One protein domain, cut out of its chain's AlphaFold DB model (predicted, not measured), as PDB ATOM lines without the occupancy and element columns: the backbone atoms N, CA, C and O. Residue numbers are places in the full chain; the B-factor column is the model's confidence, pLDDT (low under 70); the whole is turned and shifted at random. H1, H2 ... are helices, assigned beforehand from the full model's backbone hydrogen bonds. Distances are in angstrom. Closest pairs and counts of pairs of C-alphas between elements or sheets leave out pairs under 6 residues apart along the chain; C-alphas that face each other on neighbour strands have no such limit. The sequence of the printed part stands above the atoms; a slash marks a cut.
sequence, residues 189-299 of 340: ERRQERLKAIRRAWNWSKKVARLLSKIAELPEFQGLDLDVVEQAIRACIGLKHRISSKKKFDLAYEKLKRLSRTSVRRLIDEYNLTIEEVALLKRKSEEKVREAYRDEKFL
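AT A GLANCE: This is residues 189 to 299 of the 340 residues of the protein "TFIIB-type zinc ribbon-containing protein" of Thermoprotei archaeon (UniProt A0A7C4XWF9). Two small clusters of crossed helices sit side by side: in one, short H2 lies between the latter half of long H1 and H3; in the other, H4, H5 and H6 each touch the other two, with H5 next to the first cluster. The beginning of H1, residues 189 to 200, sticks out as a free arm at one end of the long axis, and H6 reaches toward the other end. The printed part has 111 residues, with six named helices, H1 to H6 in that order, and no named strand; the class is all helix. The whole is compact, with a radius of gyration of the C-alphas of 15.0 A, and flat, spanning 52 by 33 by 17 A.

HOW THE PARTS SIT: H1, residues 189 to 217, has a kink of 35 degrees near residue 205. It touches H2, residues 226 to 236, with residues 208 to 216 alone, at a steep tilt of 66 degrees, opposite ways; the closest C-alphas, of Leu 212 and Glu 230, are 6.3 A apart. H2 touches H3, residues 246 to 261, at a steep tilt of 58 degrees, the same way, and the closest C-alphas, of Ala 232 and Tyr 253, are 4.9 A apart. H1 and H3 are apart. H4, residues 264 to 269, is apart from H3, but only just, at 8.1 A. H4 and H5, residues 275 to 282, form a helical hairpin with a steep tilt of 43 degrees, closest at the C-alphas of Leu 267 and Val 278, 6.9 A. H5 and H3 only just touch, with 3 pairs of C-alphas within 8 A; the closest are those of Ser 260 and Lys 282, 5.6 A. H5 is close to H1 but not clearly touching, with the closest C-alphas, of Leu 211 and Glu 277, 6.2 A apart. H6, residues 286 to 299, is about perpendicular to H4 at 77 degrees, and they touch, closest at the C-alphas of Arg 265 and Tyr 293, 5.4 A. With residues 286 to 290 alone H6 also touches H5, closest at the C-alphas of Ala 279 and Glu 286, 5.4 A. Every O i to N i+4 pair is within hydrogen-bond range in H2, H3, H4, H5 and H6, and 24 of 25 are in H1.

IN THESE COORDINATES: H1 begins at C-alpha 189 (28.189, 51.220, -9.958) and measures 40.7 A from first to last C-alpha. H2 has 11 residues and measures 14.9 A, and H3 has 16 residues and measures 22.3 A, beginning at C-alpha 246 (39.109, 19.583, -14.517). H4 and H5 have 6 and 8 residues. H6 measures 19.8 A and ends at C-alpha 299 (30.973, 10.397, 23.635).

THE WHOLE: The two C-alphas farthest apart are those of Glu 189 and Leu 299, 52.9 A. Without the free residues 189 to 200 the body spans 43 by 28 by 17 A. The printed part has no cut, and none of its links is long. The mean pLDDT of the printed part is 79.6, with residues 189 to 205 and residue 207 under 70.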
ATOM      1  N   GLU A 189      29.122  51.942 -10.832       62.88
ATOM      2  CA  GLU A 189      28.189  51.220  -9.958       62.88
ATOM      3  C   GLU A 189      28.465  49.717  -9.987       62.88
ATOM      4  O   GLU A 189      28.690  49.113  -8.938       62.88
ATOM      5  N   ARG A 190      28.588  49.103 -11.175       53.97
ATOM      6  CA  ARG A 190      29.011  47.694 -11.280       53.97
ATOM      7  C   ARG A 190      30.414  47.468 -10.736       53.97
ATOM      8  O   ARG A 190      30.699  46.382 -10.230       53.97
ATOM      9  N   ARG A 191      31.319  48.439 -10.863       45.97
ATOM     10  CA  ARG A 191      32.685  48.369 -10.335       45.97
ATOM     11  C   ARG A 191      32.658  48.436  -8.819       45.97
ATOM     12  O   ARG A 191      33.335  47.632  -8.198       45.97
ATOM     13  N   GLN A 192      31.841  49.293  -8.222       51.94
ATOM     14  CA  GLN A 192      31.660  49.392  -6.781       51.94
ATOM     15  C   GLN A 192      30.923  48.182  -6.212       51.94
ATOM     16  O   GLN A 192      31.316  47.685  -5.161       51.94
ATOM     17  N   GLU A 193      29.923  47.637  -6.901       53.94
ATOM     18  CA  GLU A 193      29.301  46.360  -6.537       53.94
ATOM     19  C   GLU A 193      30.296  45.204  -6.636       53.94
ATOM     20  O   GLU A 193      30.387  44.389  -5.717       53.94
ATOM     21  N   ARG A 194      31.112  45.164  -7.697       47.31
ATOM     22  CA  ARG A 194      32.219  44.210  -7.821       47.31
ATOM     23  C   ARG A 194      33.257  44.411  -6.732       47.31
ATOM     24  O   ARG A 194      33.694  43.421  -6.177       47.31
ATOM     25  N   LEU A 195      33.624  45.638  -6.378       45.19
ATOM     26  CA  LEU A 195      34.582  45.939  -5.314       45.19
ATOM     27  C   LEU A 195      34.009  45.612  -3.933       45.19
ATOM     28  O   LEU A 195      34.746  45.134  -3.084       45.19
ATOM     29  N   LYS A 196      32.703  45.783  -3.704       54.72
ATOM     30  CA  LYS A 196      32.008  45.325  -2.490       54.72
ATOM     31  C   LYS A 196      31.947  43.795  -2.439       54.72
ATOM     32  O   LYS A 196      32.216  43.224  -1.386       54.72
ATOM     33  N   ALA A 197      31.671  43.124  -3.557       51.12
ATOM     34  CA  ALA A 197      31.713  41.664  -3.664       51.12
ATOM     35  C   ALA A 197      33.140  41.118  -3.504       51.12
ATOM     36  O   ALA A 197      33.330  40.111  -2.832       51.12
ATOM     37  N   ILE A 198      34.140  41.815  -4.050       44.81
ATOM     38  CA  ILE A 198      35.564  41.529  -3.881       44.81
ATOM     39  C   ILE A 198      35.944  41.753  -2.428       44.81
ATOM     40  O   ILE A 198      36.486  40.837  -1.859       44.81
ATOM     41  N   ARG A 199      35.599  42.868  -1.771       43.94
ATOM     42  CA  ARG A 199      35.883  43.097  -0.339       43.94
ATOM     43  C   ARG A 199      35.243  42.035   0.559       43.94
ATOM     44  O   ARG A 199      35.907  41.542   1.467       43.94
ATOM     45  N   ARG A 200      34.005  41.607   0.268       50.69
ATOM     46  CA  ARG A 200      33.382  40.446   0.934       50.69
ATOM     47  C   ARG A 200      34.168  39.157   0.656       50.69
ATOM     48  O   ARG A 200      34.469  38.434   1.594       50.69
ATOM     49  N   ALA A 201      34.586  38.915  -0.586       48.41
ATOM     50  CA  ALA A 201      35.444  37.787  -0.962       48.41
ATOM     51  C   ALA A 201      36.900  37.904  -0.455       48.41
ATOM     52  O   ALA A 201      37.595  36.900  -0.346       48.41
ATOM     53  N   TRP A 202      37.375  39.100  -0.107       40.47
ATOM     54  CA  TRP A 202      38.749  39.390   0.309       40.47
ATOM     55  C   TRP A 202      38.914  39.179   1.813       40.47
ATOM     56  O   TRP A 202      39.905  38.581   2.229       40.47
ATOM     57  N   ASN A 203      37.885  39.504   2.608       49.72
ATOM     58  CA  ASN A 203      37.762  38.999   3.982       49.72
ATOM     59  C   ASN A 203      37.716  37.463   4.018       49.72
ATOM     60  O   ASN A 203      38.256  36.851   4.937       49.72
ATOM     61  N   TRP A 204      37.149  36.831   2.986       54.25
ATOM     62  CA  TRP A 204      37.201  35.378   2.830       54.25
ATOM     63  C   TRP A 204      38.570  34.895   2.350       54.25
ATOM     64  O   TRP A 204      38.991  33.834   2.777       54.25
ATOM     65  N   SER A 205      39.321  35.674   1.564       63.00
ATOM     66  CA  SER A 205      40.658  35.275   1.094       63.00
ATOM     67  C   SER A 205      41.667  35.075   2.229       63.00
ATOM     68  O   SER A 205      42.459  34.148   2.151       63.00
ATOM     69  N   LYS A 206      41.592  35.843   3.331       70.81
ATOM     70  CA  LYS A 206      42.443  35.604   4.515       70.81
ATOM     71  C   LYS A 206      42.072  34.310   5.244       70.81
ATOM     72  O   LYS A 206      42.959  33.564   5.646       70.81
ATOM     73  N   LYS A 207      40.773  34.028   5.400       69.75
ATOM     74  CA  LYS A 207      40.289  32.786   6.028       69.75
ATOM     75  C   LYS A 207      40.560  31.559   5.146       69.75
ATOM     76  O   LYS A 207      40.999  30.533   5.646       69.75
ATOM     77  N   VAL A 208      40.374  31.691   3.833       74.94
ATOM     78  CA  VAL A 208      40.686  30.665   2.828       74.94
ATOM     79  C   VAL A 208      42.189  30.420   2.746       74.94
ATOM     80  O   VAL A 208      42.578  29.268   2.664       74.94
ATOM     81  N   ALA A 209      43.032  31.455   2.825       73.62
ATOM     82  CA  ALA A 209      44.485  31.292   2.835       73.62
ATOM     83  C   ALA A 209      44.979  30.540   4.081       73.62
ATOM     84  O   ALA A 209      45.817  29.655   3.953       73.62
ATOM     85  N   ARG A 210      44.422  30.832   5.268       79.94
ATOM     86  CA  ARG A 210      44.718  30.078   6.504       79.94
ATOM     87  C   ARG A 210      44.264  28.621   6.419       79.94
ATOM     88  O   ARG A 210      44.990  27.717   6.812       79.94
ATOM     89  N   LEU A 211      43.073  28.389   5.867       83.44
ATOM     90  CA  LEU A 211      42.582  27.034   5.642       83.44
ATOM     91  C   LEU A 211      43.445  26.296   4.608       83.44
ATOM     92  O   LEU A 211      43.756  25.128   4.796       83.44
ATOM     93  N   LEU A 212      43.860  26.979   3.540       82.25
ATOM     94  CA  LEU A 212      44.720  26.429   2.498       82.25
ATOM     95  C   LEU A 212      46.087  26.035   3.052       82.25
ATOM     96  O   LEU A 212      46.536  24.945   2.725       82.25
ATOM     97  N   SER A 213      46.726  26.863   3.888       80.00
ATOM     98  CA  SER A 213      48.034  26.522   4.462       80.00
ATOM     99  C   SER A 213      47.954  25.241   5.292       80.00
ATOM    100  O   SER A 213      48.730  24.321   5.064       80.00
ATOM    101  N   LYS A 214      46.933  25.114   6.148       82.56
ATOM    102  CA  LYS A 214      46.731  23.902   6.958       82.56
ATOM    103  C   LYS A 214      46.351  22.679   6.130       82.56
ATOM    104  O   LYS A 214      46.810  21.583   6.417       82.56
ATOM    105  N   ILE A 215      45.511  22.841   5.104       84.62
ATOM    106  CA  ILE A 215      45.111  21.725   4.233       84.62
ATOM    107  C   ILE A 215      46.281  21.267   3.357       84.62
ATOM    108  O   ILE A 215      46.428  20.070   3.138       84.62
ATOM    109  N   ALA A 216      47.116  22.187   2.875       79.44
ATOM    110  CA  ALA A 216      48.288  21.860   2.066       79.44
ATOM    111  C   ALA A 216      49.353  21.078   2.852       79.44
ATOM    112  O   ALA A 216      50.068  20.270   2.264       79.44
ATOM    113  N   GLU A 217      49.435  21.286   4.169       80.31
ATOM    114  CA  GLU A 217      50.325  20.533   5.062       80.31
ATOM    115  C   GLU A 217      49.870  19.077   5.268       80.31
ATOM    116  O   GLU A 217      50.682  18.221   5.626       80.31
ATOM    117  N   LEU A 218      48.597  18.758   5.003       81.69
ATOM    118  CA  LEU A 218      48.072  17.408   5.192       81.69
ATOM    119  C   LEU A 218      48.677  16.421   4.182       81.69
ATOM    120  O   LEU A 218      48.696  16.706   2.981       81.69
ATOM    121  N   PRO A 219      49.055  15.202   4.615       79.69
ATOM    122  CA  PRO A 219      49.660  14.193   3.741       79.69
ATOM    123  C   PRO A 219      48.758  13.814   2.560       79.69
ATOM    124  O   PRO A 219      49.234  13.512   1.470       79.69
ATOM    125  N   GLU A 220      47.438  13.903   2.731       80.56
ATOM    126  CA  GLU A 220      46.465  13.633   1.672       80.56
ATOM    127  C   GLU A 220      46.554  14.630   0.505       80.56
ATOM    128  O   GLU A 220      46.181  14.286  -0.619       80.56
ATOM    129  N   PHE A 221      47.034  15.852   0.745       81.56
ATOM    130  CA  PHE A 221      47.100  16.934  -0.240       81.56
ATOM    131  C   PHE A 221      48.521  17.205  -0.744       81.56
ATOM    132  O   PHE A 221      48.683  17.960  -1.705       81.56
ATOM    133  N   GLN A 222      49.529  16.541  -0.175       76.62
ATOM    134  CA  GLN A 222      50.903  16.602  -0.666       76.62
ATOM    135  C   GLN A 222      50.973  16.125  -2.130       76.62
ATOM    136  O   GLN A 222      50.375  15.118  -2.514       76.62
ATOM    137  N   GLY A 223      51.669  16.895  -2.973       73.44
ATOM    138  CA  GLY A 223      51.800  16.632  -4.413       73.44
ATOM    139  C   GLY A 223      50.662  17.166  -5.295       73.44
ATOM    140  O   GLY A 223      50.690  16.961  -6.508       73.44
ATOM    141  N   LEU A 224      49.665  17.854  -4.728       81.62
ATOM    142  CA  LEU A 224      48.677  18.607  -5.507       81.62
ATOM    143  C   LEU A 224      49.121  20.058  -5.708       81.62
ATOM    144  O   LEU A 224      49.684  20.679  -4.811       81.62
ATOM    145  N   ASP A 225      48.799  20.620  -6.874       80.88
ATOM    146  CA  ASP A 225      49.033  22.039  -7.150       80.88
ATOM    147  C   ASP A 225      48.215  22.900  -6.172       80.88
ATOM    148  O   ASP A 225      46.987  22.767  -6.098       80.88
ATOM    149  N   LEU A 226      48.875  23.821  -5.463       79.50
ATOM    150  CA  LEU A 226      48.233  24.702  -4.476       79.50
ATOM    151  C   LEU A 226      47.064  25.495  -5.074       79.50
ATOM    152  O   LEU A 226      46.012  25.595  -4.448       79.50
ATOM    153  N   ASP A 227      47.198  25.965  -6.316       79.44
ATOM    154  CA  ASP A 227      46.134  26.672  -7.038       79.44
ATOM    155  C   ASP A 227      44.874  25.815  -7.211       79.44
ATOM    156  O   ASP A 227      43.746  26.309  -7.167       79.44
ATOM    157  N   VAL A 228      45.050  24.509  -7.424       83.06
ATOM    158  CA  VAL A 228      43.945  23.565  -7.606       83.06
ATOM    159  C   VAL A 228      43.273  23.272  -6.267       83.06
ATOM    160  O   VAL A 228      42.042  23.214  -6.201       83.06
ATOM    161  N   VAL A 229      44.054  23.144  -5.192       82.31
ATOM    162  CA  VAL A 229      43.530  22.991  -3.828       82.31
ATOM    163  C   VAL A 229      42.767  24.248  -3.406       82.31
ATOM    164  O   VAL A 229      41.650  24.148  -2.901       82.31
ATOM    165  N   GLU A 230      43.290  25.439  -3.701       84.31
ATOM    166  CA  GLU A 230      42.601  26.703  -3.444       84.31
ATOM    167  C   GLU A 230      41.269  26.783  -4.206       84.31
ATOM    168  O   GLU A 230      40.235  27.152  -3.640       84.31
ATOM    169  N   GLN A 231      41.258  26.398  -5.487       85.56
ATOM    170  CA  GLN A 231      40.034  26.329  -6.287       85.56
ATOM    171  C   GLN A 231      39.022  25.347  -5.686       85.56
ATOM    172  O   GLN A 231      37.835  25.676  -5.615       85.56
ATOM    173  N   ALA A 232      39.475  24.177  -5.226       86.25
ATOM    174  CA  ALA A 232      38.632  23.175  -4.579       86.25
ATOM    175  C   ALA A 232      38.055  23.679  -3.247       86.25
ATOM    176  O   ALA A 232      36.861  23.504  -3.003       86.25
ATOM    177  N   ILE A 233      38.847  24.376  -2.425       86.19
ATOM    178  CA  ILE A 233      38.374  25.030  -1.195       86.19
ATOM    179  C   ILE A 233      37.325  26.088  -1.537       86.19
ATOM    180  O   ILE A 233      36.225  26.069  -0.990       86.19
ATOM    181  N   ARG A 234      37.603  26.979  -2.496       85.69
ATOM    182  CA  ARG A 234      36.640  27.999  -2.945       85.69
ATOM    183  C   ARG A 234      35.329  27.361  -3.406       85.69
ATOM    184  O   ARG A 234      34.263  27.801  -2.980       85.69
ATOM    185  N   ALA A 235      35.392  26.299  -4.210       86.12
ATOM    186  CA  ALA A 235      34.218  25.534  -4.628       86.12
ATOM    187  C   ALA A 235      33.475  24.923  -3.431       86.12
ATOM    188  O   ALA A 235      32.247  25.013  -3.331       86.12
ATOM    189  N   CYS A 236      34.221  24.358  -2.481       84.19
ATOM    190  CA  CYS A 236      33.675  23.748  -1.281       84.19
ATOM    191  C   CYS A 236      33.014  24.759  -0.353       84.19
ATOM    192  O   CYS A 236      32.088  24.374   0.336       84.19
ATOM    193  N   ILE A 237      33.337  26.049  -0.395       81.25
ATOM    194  CA  ILE A 237      32.620  27.071   0.392       81.25
ATOM    195  C   ILE A 237      31.585  27.831  -0.472       81.25
ATOM    196  O   ILE A 237      30.969  28.798  -0.038       81.25
ATOM    197  N   GLY A 238      31.341  27.388  -1.712       79.31
ATOM    198  CA  GLY A 238      30.345  27.991  -2.609       79.31
ATOM    199  C   GLY A 238      30.800  29.300  -3.262       79.31
ATOM    200  O   GLY A 238      29.983  30.043  -3.807       79.31
ATOM    201  N   LEU A 239      32.101  29.593  -3.233       78.00
ATOM    202  CA  LEU A 239      32.683  30.736  -3.921       78.00
ATOM    203  C   LEU A 239      32.902  30.442  -5.410       78.00
ATOM    204  O   LEU A 239      33.187  29.316  -5.839       78.00
ATOM    205  N   LYS A 240      32.827  31.504  -6.220       74.81
ATOM    206  CA  LYS A 240      33.195  31.438  -7.637       74.81
ATOM    207  C   LYS A 240      34.677  31.087  -7.765       74.81
ATOM    208  O   LYS A 240      35.535  31.741  -7.174       74.81
ATOM    209  N   HIS A 241      34.965  30.098  -8.594       78.56
ATOM    210  CA  HIS A 241      36.308  29.628  -8.900       78.56
ATOM    211  C   HIS A 241      36.443  29.465 -10.417       78.56
ATOM    212  O   HIS A 241      35.452  29.304 -11.133       78.56
ATOM    213  N   ARG A 242      37.672  29.572 -10.921       75.75
ATOM    214  CA  ARG A 242      38.003  29.213 -12.300       75.75
ATOM    215  C   ARG A 242      38.762  27.908 -12.234       75.75
ATOM    216  O   ARG A 242      39.748  27.853 -11.520       75.75
ATOM    217  N   ILE A 243      38.286  26.900 -12.949       81.06
ATOM    218  CA  ILE A 243      38.941  25.598 -13.005       81.06
ATOM    219  C   ILE A 243      40.024  25.682 -14.077       81.06
ATOM    220  O   ILE A 243      39.703  25.900 -15.246       81.06
ATOM    221  N   SER A 244      41.288  25.539 -13.681       73.69
ATOM    222  CA  SER A 244      42.409  25.461 -14.630       73.69
ATOM    223  C   SER A 244      42.461  24.088 -15.305       73.69
ATOM    224  O   SER A 244      42.539  23.994 -16.527       73.69
ATOM    225  N   SER A 245      42.341  23.017 -14.516       84.00
ATOM    226  CA  SER A 245      42.320  21.629 -14.982       84.00
ATOM    227  C   SER A 245      41.225  20.839 -14.276       84.00
ATOM    228  O   SER A 245      41.265  20.663 -13.059       84.00
ATOM    229  N   LYS A 246      40.265  20.318 -15.051       88.25
ATOM    230  CA  LYS A 246      39.109  19.583 -14.517       88.25
ATOM    231  C   LYS A 246      39.524  18.334 -13.732       88.25
ATOM    232  O   LYS A 246      39.083  18.161 -12.608       88.25
ATOM    233  N   LYS A 247      40.444  17.521 -14.270       88.94
ATOM    234  CA  LYS A 247      40.895  16.275 -13.619       88.94
ATOM    235  C   LYS A 247      41.586  16.522 -12.274       88.94
ATOM    236  O   LYS A 247      41.288  15.841 -11.299       88.94
ATOM    237  N   LYS A 248      42.506  17.496 -12.218       86.38
ATOM    238  CA  LYS A 248      43.223  17.834 -10.977       86.38
ATOM    239  C   LYS A 248      42.267  18.433  -9.942       86.38
ATOM    240  O   LYS A 248      42.340  18.082  -8.768       86.38
ATOM    241  N   PHE A 249      41.350  19.292 -10.391       89.94
ATOM    242  CA  PHE A 249      40.311  19.874  -9.548       89.94
ATOM    243  C   PHE A 249      39.390  18.809  -8.953       89.94
ATOM    244  O   PHE A 249      39.195  18.805  -7.743       89.94
ATOM    245  N   ASP A 250      38.877  17.885  -9.768       89.44
ATOM    246  CA  ASP A 250      37.974  16.826  -9.308       89.44
ATOM    247  C   ASP A 250      38.654  15.949  -8.241       89.44
ATOM    248  O   ASP A 250      38.047  15.635  -7.217       89.44
ATOM    249  N   LEU A 251      39.942  15.627  -8.425       90.69
ATOM    250  CA  LEU A 251      40.736  14.882  -7.444       90.69
ATOM    251  C   LEU A 251      40.888  15.644  -6.118       90.69
ATOM    252  O   LEU A 251      40.637  15.081  -5.051       90.69
ATOM    253  N   ALA A 252      41.290  16.916  -6.174       87.38
ATOM    254  CA  ALA A 252      41.435  17.755  -4.985       87.38
ATOM    255  C   ALA A 252      40.090  17.946  -4.265       87.38
ATOM    256  O   ALA A 252      40.018  17.880  -3.039       87.38
ATOM    257  N   TYR A 253      39.010  18.126  -5.027       90.62
ATOM    258  CA  TYR A 253      37.666  18.321  -4.504       90.62
ATOM    259  C   TYR A 253      37.111  17.062  -3.829       90.62
ATOM    260  O   TYR A 253      36.528  17.160  -2.751       90.62
ATOM    261  N   GLU A 254      37.326  15.873  -4.400       90.75
ATOM    262  CA  GLU A 254      36.932  14.611  -3.762       90.75
ATOM    263  C   GLU A 254      37.713  14.350  -2.468       90.75
ATOM    264  O   GLU A 254      37.108  13.973  -1.462       90.75
ATOM    265  N   LYS A 255      39.023  14.629  -2.430       89.88
ATOM    266  CA  LYS A 255      39.804  14.558  -1.179       89.88
ATOM    267  C   LYS A 255      39.258  15.519  -0.122       89.88
ATOM    268  O   LYS A 255      38.995  15.117   1.008       89.88
ATOM    269  N   LEU A 256      38.964  16.757  -0.510       89.56
ATOM    270  CA  LEU A 256      38.399  17.762   0.392       89.56
ATOM    271  C   LEU A 256      36.998  17.382   0.903       89.56
ATOM    272  O   LEU A 256      36.642  17.655   2.048       89.56
ATOM    273  N   LYS A 257      36.205  16.705   0.072       89.00
ATOM    274  CA  LYS A 257      34.886  16.174   0.433       89.00
ATOM    275  C   LYS A 257      34.972  14.978   1.382       89.00
ATOM    276  O   LYS A 257      34.071  14.790   2.196       89.00
ATOM    277  N   ARG A 258      36.030  14.167   1.303       89.00
ATOM    278  CA  ARG A 258      36.317  13.132   2.309       89.00
ATOM    279  C   ARG A 258      36.704  13.777   3.633       89.00
ATOM    280  O   ARG A 258      36.085  13.458   4.644       89.00
ATOM    281  N   LEU A 259      37.602  14.762   3.602       88.19
ATOM    282  CA  LEU A 259      38.013  15.512   4.788       88.19
ATOM    283  C   LEU A 259      36.821  16.198   5.479       88.19
ATOM    284  O   LEU A 259      36.691  16.153   6.699       88.19
ATOM    285  N   SER A 260      35.886  16.776   4.718       86.62
ATOM    286  CA  SER A 260      34.694  17.417   5.293       86.62
ATOM    287  C   SER A 260      33.693  16.436   5.918       86.62
ATOM    288  O   SER A 260      32.862  16.851   6.733       86.62
ATOM    289  N   ARG A 261      33.768  15.137   5.597       87.38
ATOM    290  CA  ARG A 261      32.960  14.078   6.229       87.38
ATOM    291  C   ARG A 261      33.559  13.574   7.539       87.38
ATOM    292  O   ARG A 261      32.812  13.046   8.356       87.38
ATOM    293  N   THR A 262      34.852  13.786   7.768       88.12
ATOM    294  CA  THR A 262      35.537  13.423   9.014       88.12
ATOM    295  C   THR A 262      34.878  14.093  10.224       88.12
ATOM    296  O   THR A 262      34.295  15.174  10.102       88.12
ATOM    297  N   SER A 263      34.919  13.452  11.394       89.19
ATOM    298  CA  SER A 263      34.311  13.987  12.619       89.19
ATOM    299  C   SER A 263      34.902  15.348  13.008       89.19
ATOM    300  O   SER A 263      36.066  15.643  12.719       89.19
ATOM    301  N   VAL A 264      34.090  16.203  13.638       88.88
ATOM    302  CA  VAL A 264      34.512  17.564  14.028       88.88
ATOM    303  C   VAL A 264      35.704  17.497  14.978       88.88
ATOM    304  O   VAL A 264      36.662  18.251  14.833       88.88
ATOM    305  N   ARG A 265      35.671  16.544  15.905       89.88
ATOM    306  CA  ARG A 265      36.732  16.284  16.865       89.88
ATOM    307  C   ARG A 265      38.056  15.947  16.203       89.88
ATOM    308  O   ARG A 265      39.057  16.527  16.587       89.88
ATOM    309  N   ARG A 266      38.080  15.057  15.206       85.88
ATOM    310  CA  ARG A 266      39.328  14.715  14.500       85.88
ATOM    311  C   ARG A 266      39.897  15.917  13.755       85.88
ATOM    312  O   ARG A 266      41.093  16.166  13.810       85.88
ATOM    313  N   LEU A 267      39.035  16.702  13.110       88.06
ATOM    314  CA  LEU A 267      39.450  17.933  12.435       88.06
ATOM    315  C   LEU A 267      40.121  18.931  13.394       88.06
ATOM    316  O   LEU A 267      41.085  19.582  13.007       88.06
ATOM    317  N   ILE A 268      39.647  19.020  14.637       89.00
ATOM    318  CA  ILE A 268      40.203  19.935  15.642       89.00
ATOM    319  C   ILE A 268      41.432  19.339  16.341       89.00
ATOM    320  O   ILE A 268      42.469  19.989  16.389       89.00
ATOM    321  N   ASP A 269      41.326  18.115  16.860       87.75
ATOM    322  CA  ASP A 269      42.336  17.508  17.735       87.75
ATOM    323  C   ASP A 269      43.507  16.881  16.952       87.75
ATOM    324  O   ASP A 269      44.640  16.929  17.417       87.75
ATOM    325  N   GLU A 270      43.251  16.267  15.788       86.06
ATOM    326  CA  GLU A 270      44.281  15.569  14.992       86.06
ATOM    327  C   GLU A 270      44.839  16.471  13.883       86.06
ATOM    328  O   GLU A 270      46.041  16.491  13.639       86.06
ATOM    329  N   TYR A 271      43.969  17.251  13.232       84.81
ATOM    330  CA  TYR A 271      44.349  18.124  12.114       84.81
ATOM    331  C   TYR A 271      44.578  19.592  12.511       84.81
ATOM    332  O   TYR A 271      44.834  20.427  11.643       84.81
ATOM    333  N   ASN A 272      44.491  19.927  13.805       86.75
ATOM    334  CA  ASN A 272      44.741  21.269  14.348       86.75
ATOM    335  C   ASN A 272      43.945  22.397  13.654       86.75
ATOM    336  O   ASN A 272      44.395  23.550  13.559       86.75
ATOM    337  N   LEU A 273      42.744  22.092  13.155       88.44
ATOM    338  CA  LEU A 273      41.847  23.093  12.587       88.44
ATOM    339  C   LEU A 273      41.098  23.820  13.706       88.44
ATOM    340  O   LEU A 273      40.615  23.229  14.668       88.44
ATOM    341  N   THR A 274      40.966  25.131  13.568       91.12
ATOM    342  CA  THR A 274      40.142  25.941  14.470       91.12
ATOM    343  C   THR A 274      38.657  25.690  14.218       91.12
ATOM    344  O   THR A 274      38.247  25.278  13.133       91.12
ATOM    345  N   ILE A 275      37.814  26.006  15.204       88.38
ATOM    346  CA  ILE A 275      36.352  25.917  15.068       88.38
ATOM    347  C   ILE A 275      35.852  26.716  13.854       88.38
ATOM    348  O   ILE A 275      34.977  26.237  13.135       88.38
ATOM    349  N   GLU A 276      36.424  27.897  13.597       87.25
ATOM    350  CA  GLU A 276      36.075  28.717  12.429       87.25
ATOM    351  C   GLU A 276      36.398  28.002  11.109       87.25
ATOM    352  O   GLU A 276      35.587  27.978  10.185       87.25
ATOM    353  N   GLU A 277      37.578  27.392  11.016       86.94
ATOM    354  CA  GLU A 277      38.032  26.652   9.835       86.94
ATOM    355  C   GLU A 277      37.173  25.406   9.586       86.94
ATOM    356  O   GLU A 277      36.777  25.141   8.449       86.94
ATOM    357  N   VAL A 278      36.805  24.680  10.646       88.12
ATOM    358  CA  VAL A 278      35.904  23.524  10.548       88.12
ATOM    359  C   VAL A 278      34.484  23.951  10.168       88.12
ATOM    360  O   VAL A 278      33.838  23.279   9.361       88.12
ATOM    361  N   ALA A 279      34.003  25.082  10.690       86.50
ATOM    362  CA  ALA A 279      32.719  25.669  10.312       86.50
ATOM    363  C   ALA A 279      32.677  26.021   8.821       86.50
ATOM    364  O   ALA A 279      31.706  25.682   8.137       86.50
ATOM    365  N   LEU A 280      33.760  26.604   8.295       85.69
ATOM    366  CA  LEU A 280      33.917  26.880   6.867       85.69
ATOM    367  C   LEU A 280      33.938  25.593   6.034       85.69
ATOM    368  O   LEU A 280      33.195  25.494   5.056       85.69
ATOM    369  N   LEU A 281      34.734  24.597   6.433       87.88
ATOM    370  CA  LEU A 281      34.874  23.332   5.707       87.88
ATOM    371  C   LEU A 281      33.560  22.533   5.664       87.88
ATOM    372  O   LEU A 281      33.212  21.955   4.636       87.88
ATOM    373  N   LYS A 282      32.811  22.506   6.774       88.31
ATOM    374  CA  LYS A 282      31.538  21.772   6.887       88.31
ATOM    375  C   LYS A 282      30.308  22.589   6.487       88.31
ATOM    376  O   LYS A 282      29.209  22.034   6.488       88.31
ATOM    377  N   ARG A 283      30.463  23.878   6.158       85.94
ATOM    378  CA  ARG A 283      29.360  24.826   5.901       85.94
ATOM    379  C   ARG A 283      28.323  24.861   7.036       85.94
ATOM    380  O   ARG A 283      27.117  24.852   6.788       85.94
ATOM    381  N   LYS A 284      28.783  24.870   8.286       87.81
ATOM    382  CA  LYS A 284      27.930  24.975   9.484       87.81
ATOM    383  C   LYS A 284      28.236  26.271  10.230       87.81
ATOM    384  O   LYS A 284      29.283  26.871  10.015       87.81
ATOM    385  N   SER A 285      27.331  26.709  11.106       87.38
ATOM    386  CA  SER A 285      27.638  27.796  12.040       87.38
ATOM    387  C   SER A 285      28.668  27.336  13.074       87.38
ATOM    388  O   SER A 285      28.711  26.158  13.434       87.38
ATOM    389  N   GLU A 286      29.480  28.267  13.576       89.25
ATOM    390  CA  GLU A 286      30.483  27.980  14.608       89.25
ATOM    391  C   GLU A 286      29.855  27.377  15.870       89.25
ATOM    392  O   GLU A 286      30.409  26.447  16.445       89.25
ATOM    393  N   GLU A 287      28.667  27.840  16.263       88.25
ATOM    394  CA  GLU A 287      27.911  27.308  17.403       88.25
ATOM    395  C   GLU A 287      27.586  25.820  17.238       88.25
ATOM    396  O   GLU A 287      27.884  25.027  18.129       88.25
ATOM    397  N   LYS A 288      27.083  25.417  16.062       90.31
ATOM    398  CA  LYS A 288      26.793  24.008  15.753       90.31
ATOM    399  C   LYS A 288      28.055  23.152  15.727       90.31
ATOM    400  O   LYS A 288      28.001  21.967  16.037       90.31
ATOM    401  N   VAL A 289      29.192  23.727  15.335       91.00
ATOM    402  CA  VAL A 289      30.488  23.036  15.384       91.00
ATOM    403  C   VAL A 289      30.974  22.892  16.828       91.00
ATOM    404  O   VAL A 289      31.461  21.826  17.185       91.00
ATOM    405  N   ARG A 290      30.798  23.911  17.678       91.38
ATOM    406  CA  ARG A 290      31.134  23.842  19.113       91.38
ATOM    407  C   ARG A 290      30.281  22.829  19.862       91.38
ATOM    408  O   ARG A 290      30.794  22.138  20.736       91.38
ATOM    409  N   GLU A 291      28.991  22.773  19.564       90.94
ATOM    410  CA  GLU A 291      28.071  21.780  20.116       90.94
ATOM    411  C   GLU A 291      28.479  20.368  19.681       90.94
ATOM    412  O   GLU A 291      28.831  19.557  20.531       90.94
ATOM    413  N   ALA A 292      28.630  20.135  18.372       88.56
ATOM    414  CA  ALA A 292      29.086  18.847  17.851       88.56
ATOM    415  C   ALA A 292      30.449  18.415  18.419       88.56
ATOM    416  O   ALA A 292      30.643  17.247  18.739       88.56
ATOM    417  N   TYR A 293      31.396  19.346  18.587       91.56
ATOM    418  CA  TYR A 293      32.684  19.050  19.212       91.56
ATOM    419  C   TYR A 293      32.532  18.624  20.678       91.56
ATOM    420  O   TYR A 293      33.182  17.671  21.106       91.56
ATOM    421  N   ARG A 294      31.674  19.303  21.455       87.81
ATOM    422  CA  ARG A 294      31.399  18.943  22.855       87.81
ATOM    423  C   ARG A 294      30.763  17.560  22.955       87.81
ATOM    424  O   ARG A 294      31.247  16.749  23.746       87.81
ATOM    425  N   ASP A 295      29.771  17.278  22.120       87.44
ATOM    426  CA  ASP A 295      29.072  15.992  22.099       87.44
ATOM    427  C   ASP A 295      30.013  14.851  21.700       87.44
ATOM    428  O   ASP A 295      30.114  13.844  22.399       87.44
ATOM    429  N   GLU A 296      30.787  15.027  20.624       88.12
ATOM    430  CA  GLU A 296      31.767  14.034  20.173       88.12
ATOM    431  C   GLU A 296      32.868  13.802  21.222       88.12
ATOM    432  O   GLU A 296      33.304  12.667  21.436       88.12
ATOM    433  N   LYS A 297      33.318  14.855  21.917       86.88
ATOM    434  CA  LYS A 297      34.313  14.746  22.993       86.88
ATOM    435  C   LYS A 297      33.753  14.013  24.211       86.88
ATOM    436  O   LYS A 297      34.457  13.180  24.785       86.88
ATOM    437  N   PHE A 298      32.501  14.282  24.577       85.25
ATOM    438  CA  PHE A 298      31.800  13.574  25.644       85.25
ATOM    439  C   PHE A 298      31.630  12.088  25.312       85.25
ATOM    440  O   PHE A 298      32.031  11.234  26.106       85.25
ATOM    441  N   LEU A 299      31.130  11.772  24.113       82.06
ATOM    442  CA  LEU A 299      30.973  10.397  23.635       82.06
ATOM    443  C   LEU A 299      32.307   9.650  23.619       82.06
ATOM    444  O   LEU A 299      32.384   8.520  24.092       82.06
TER     445      LEU A 299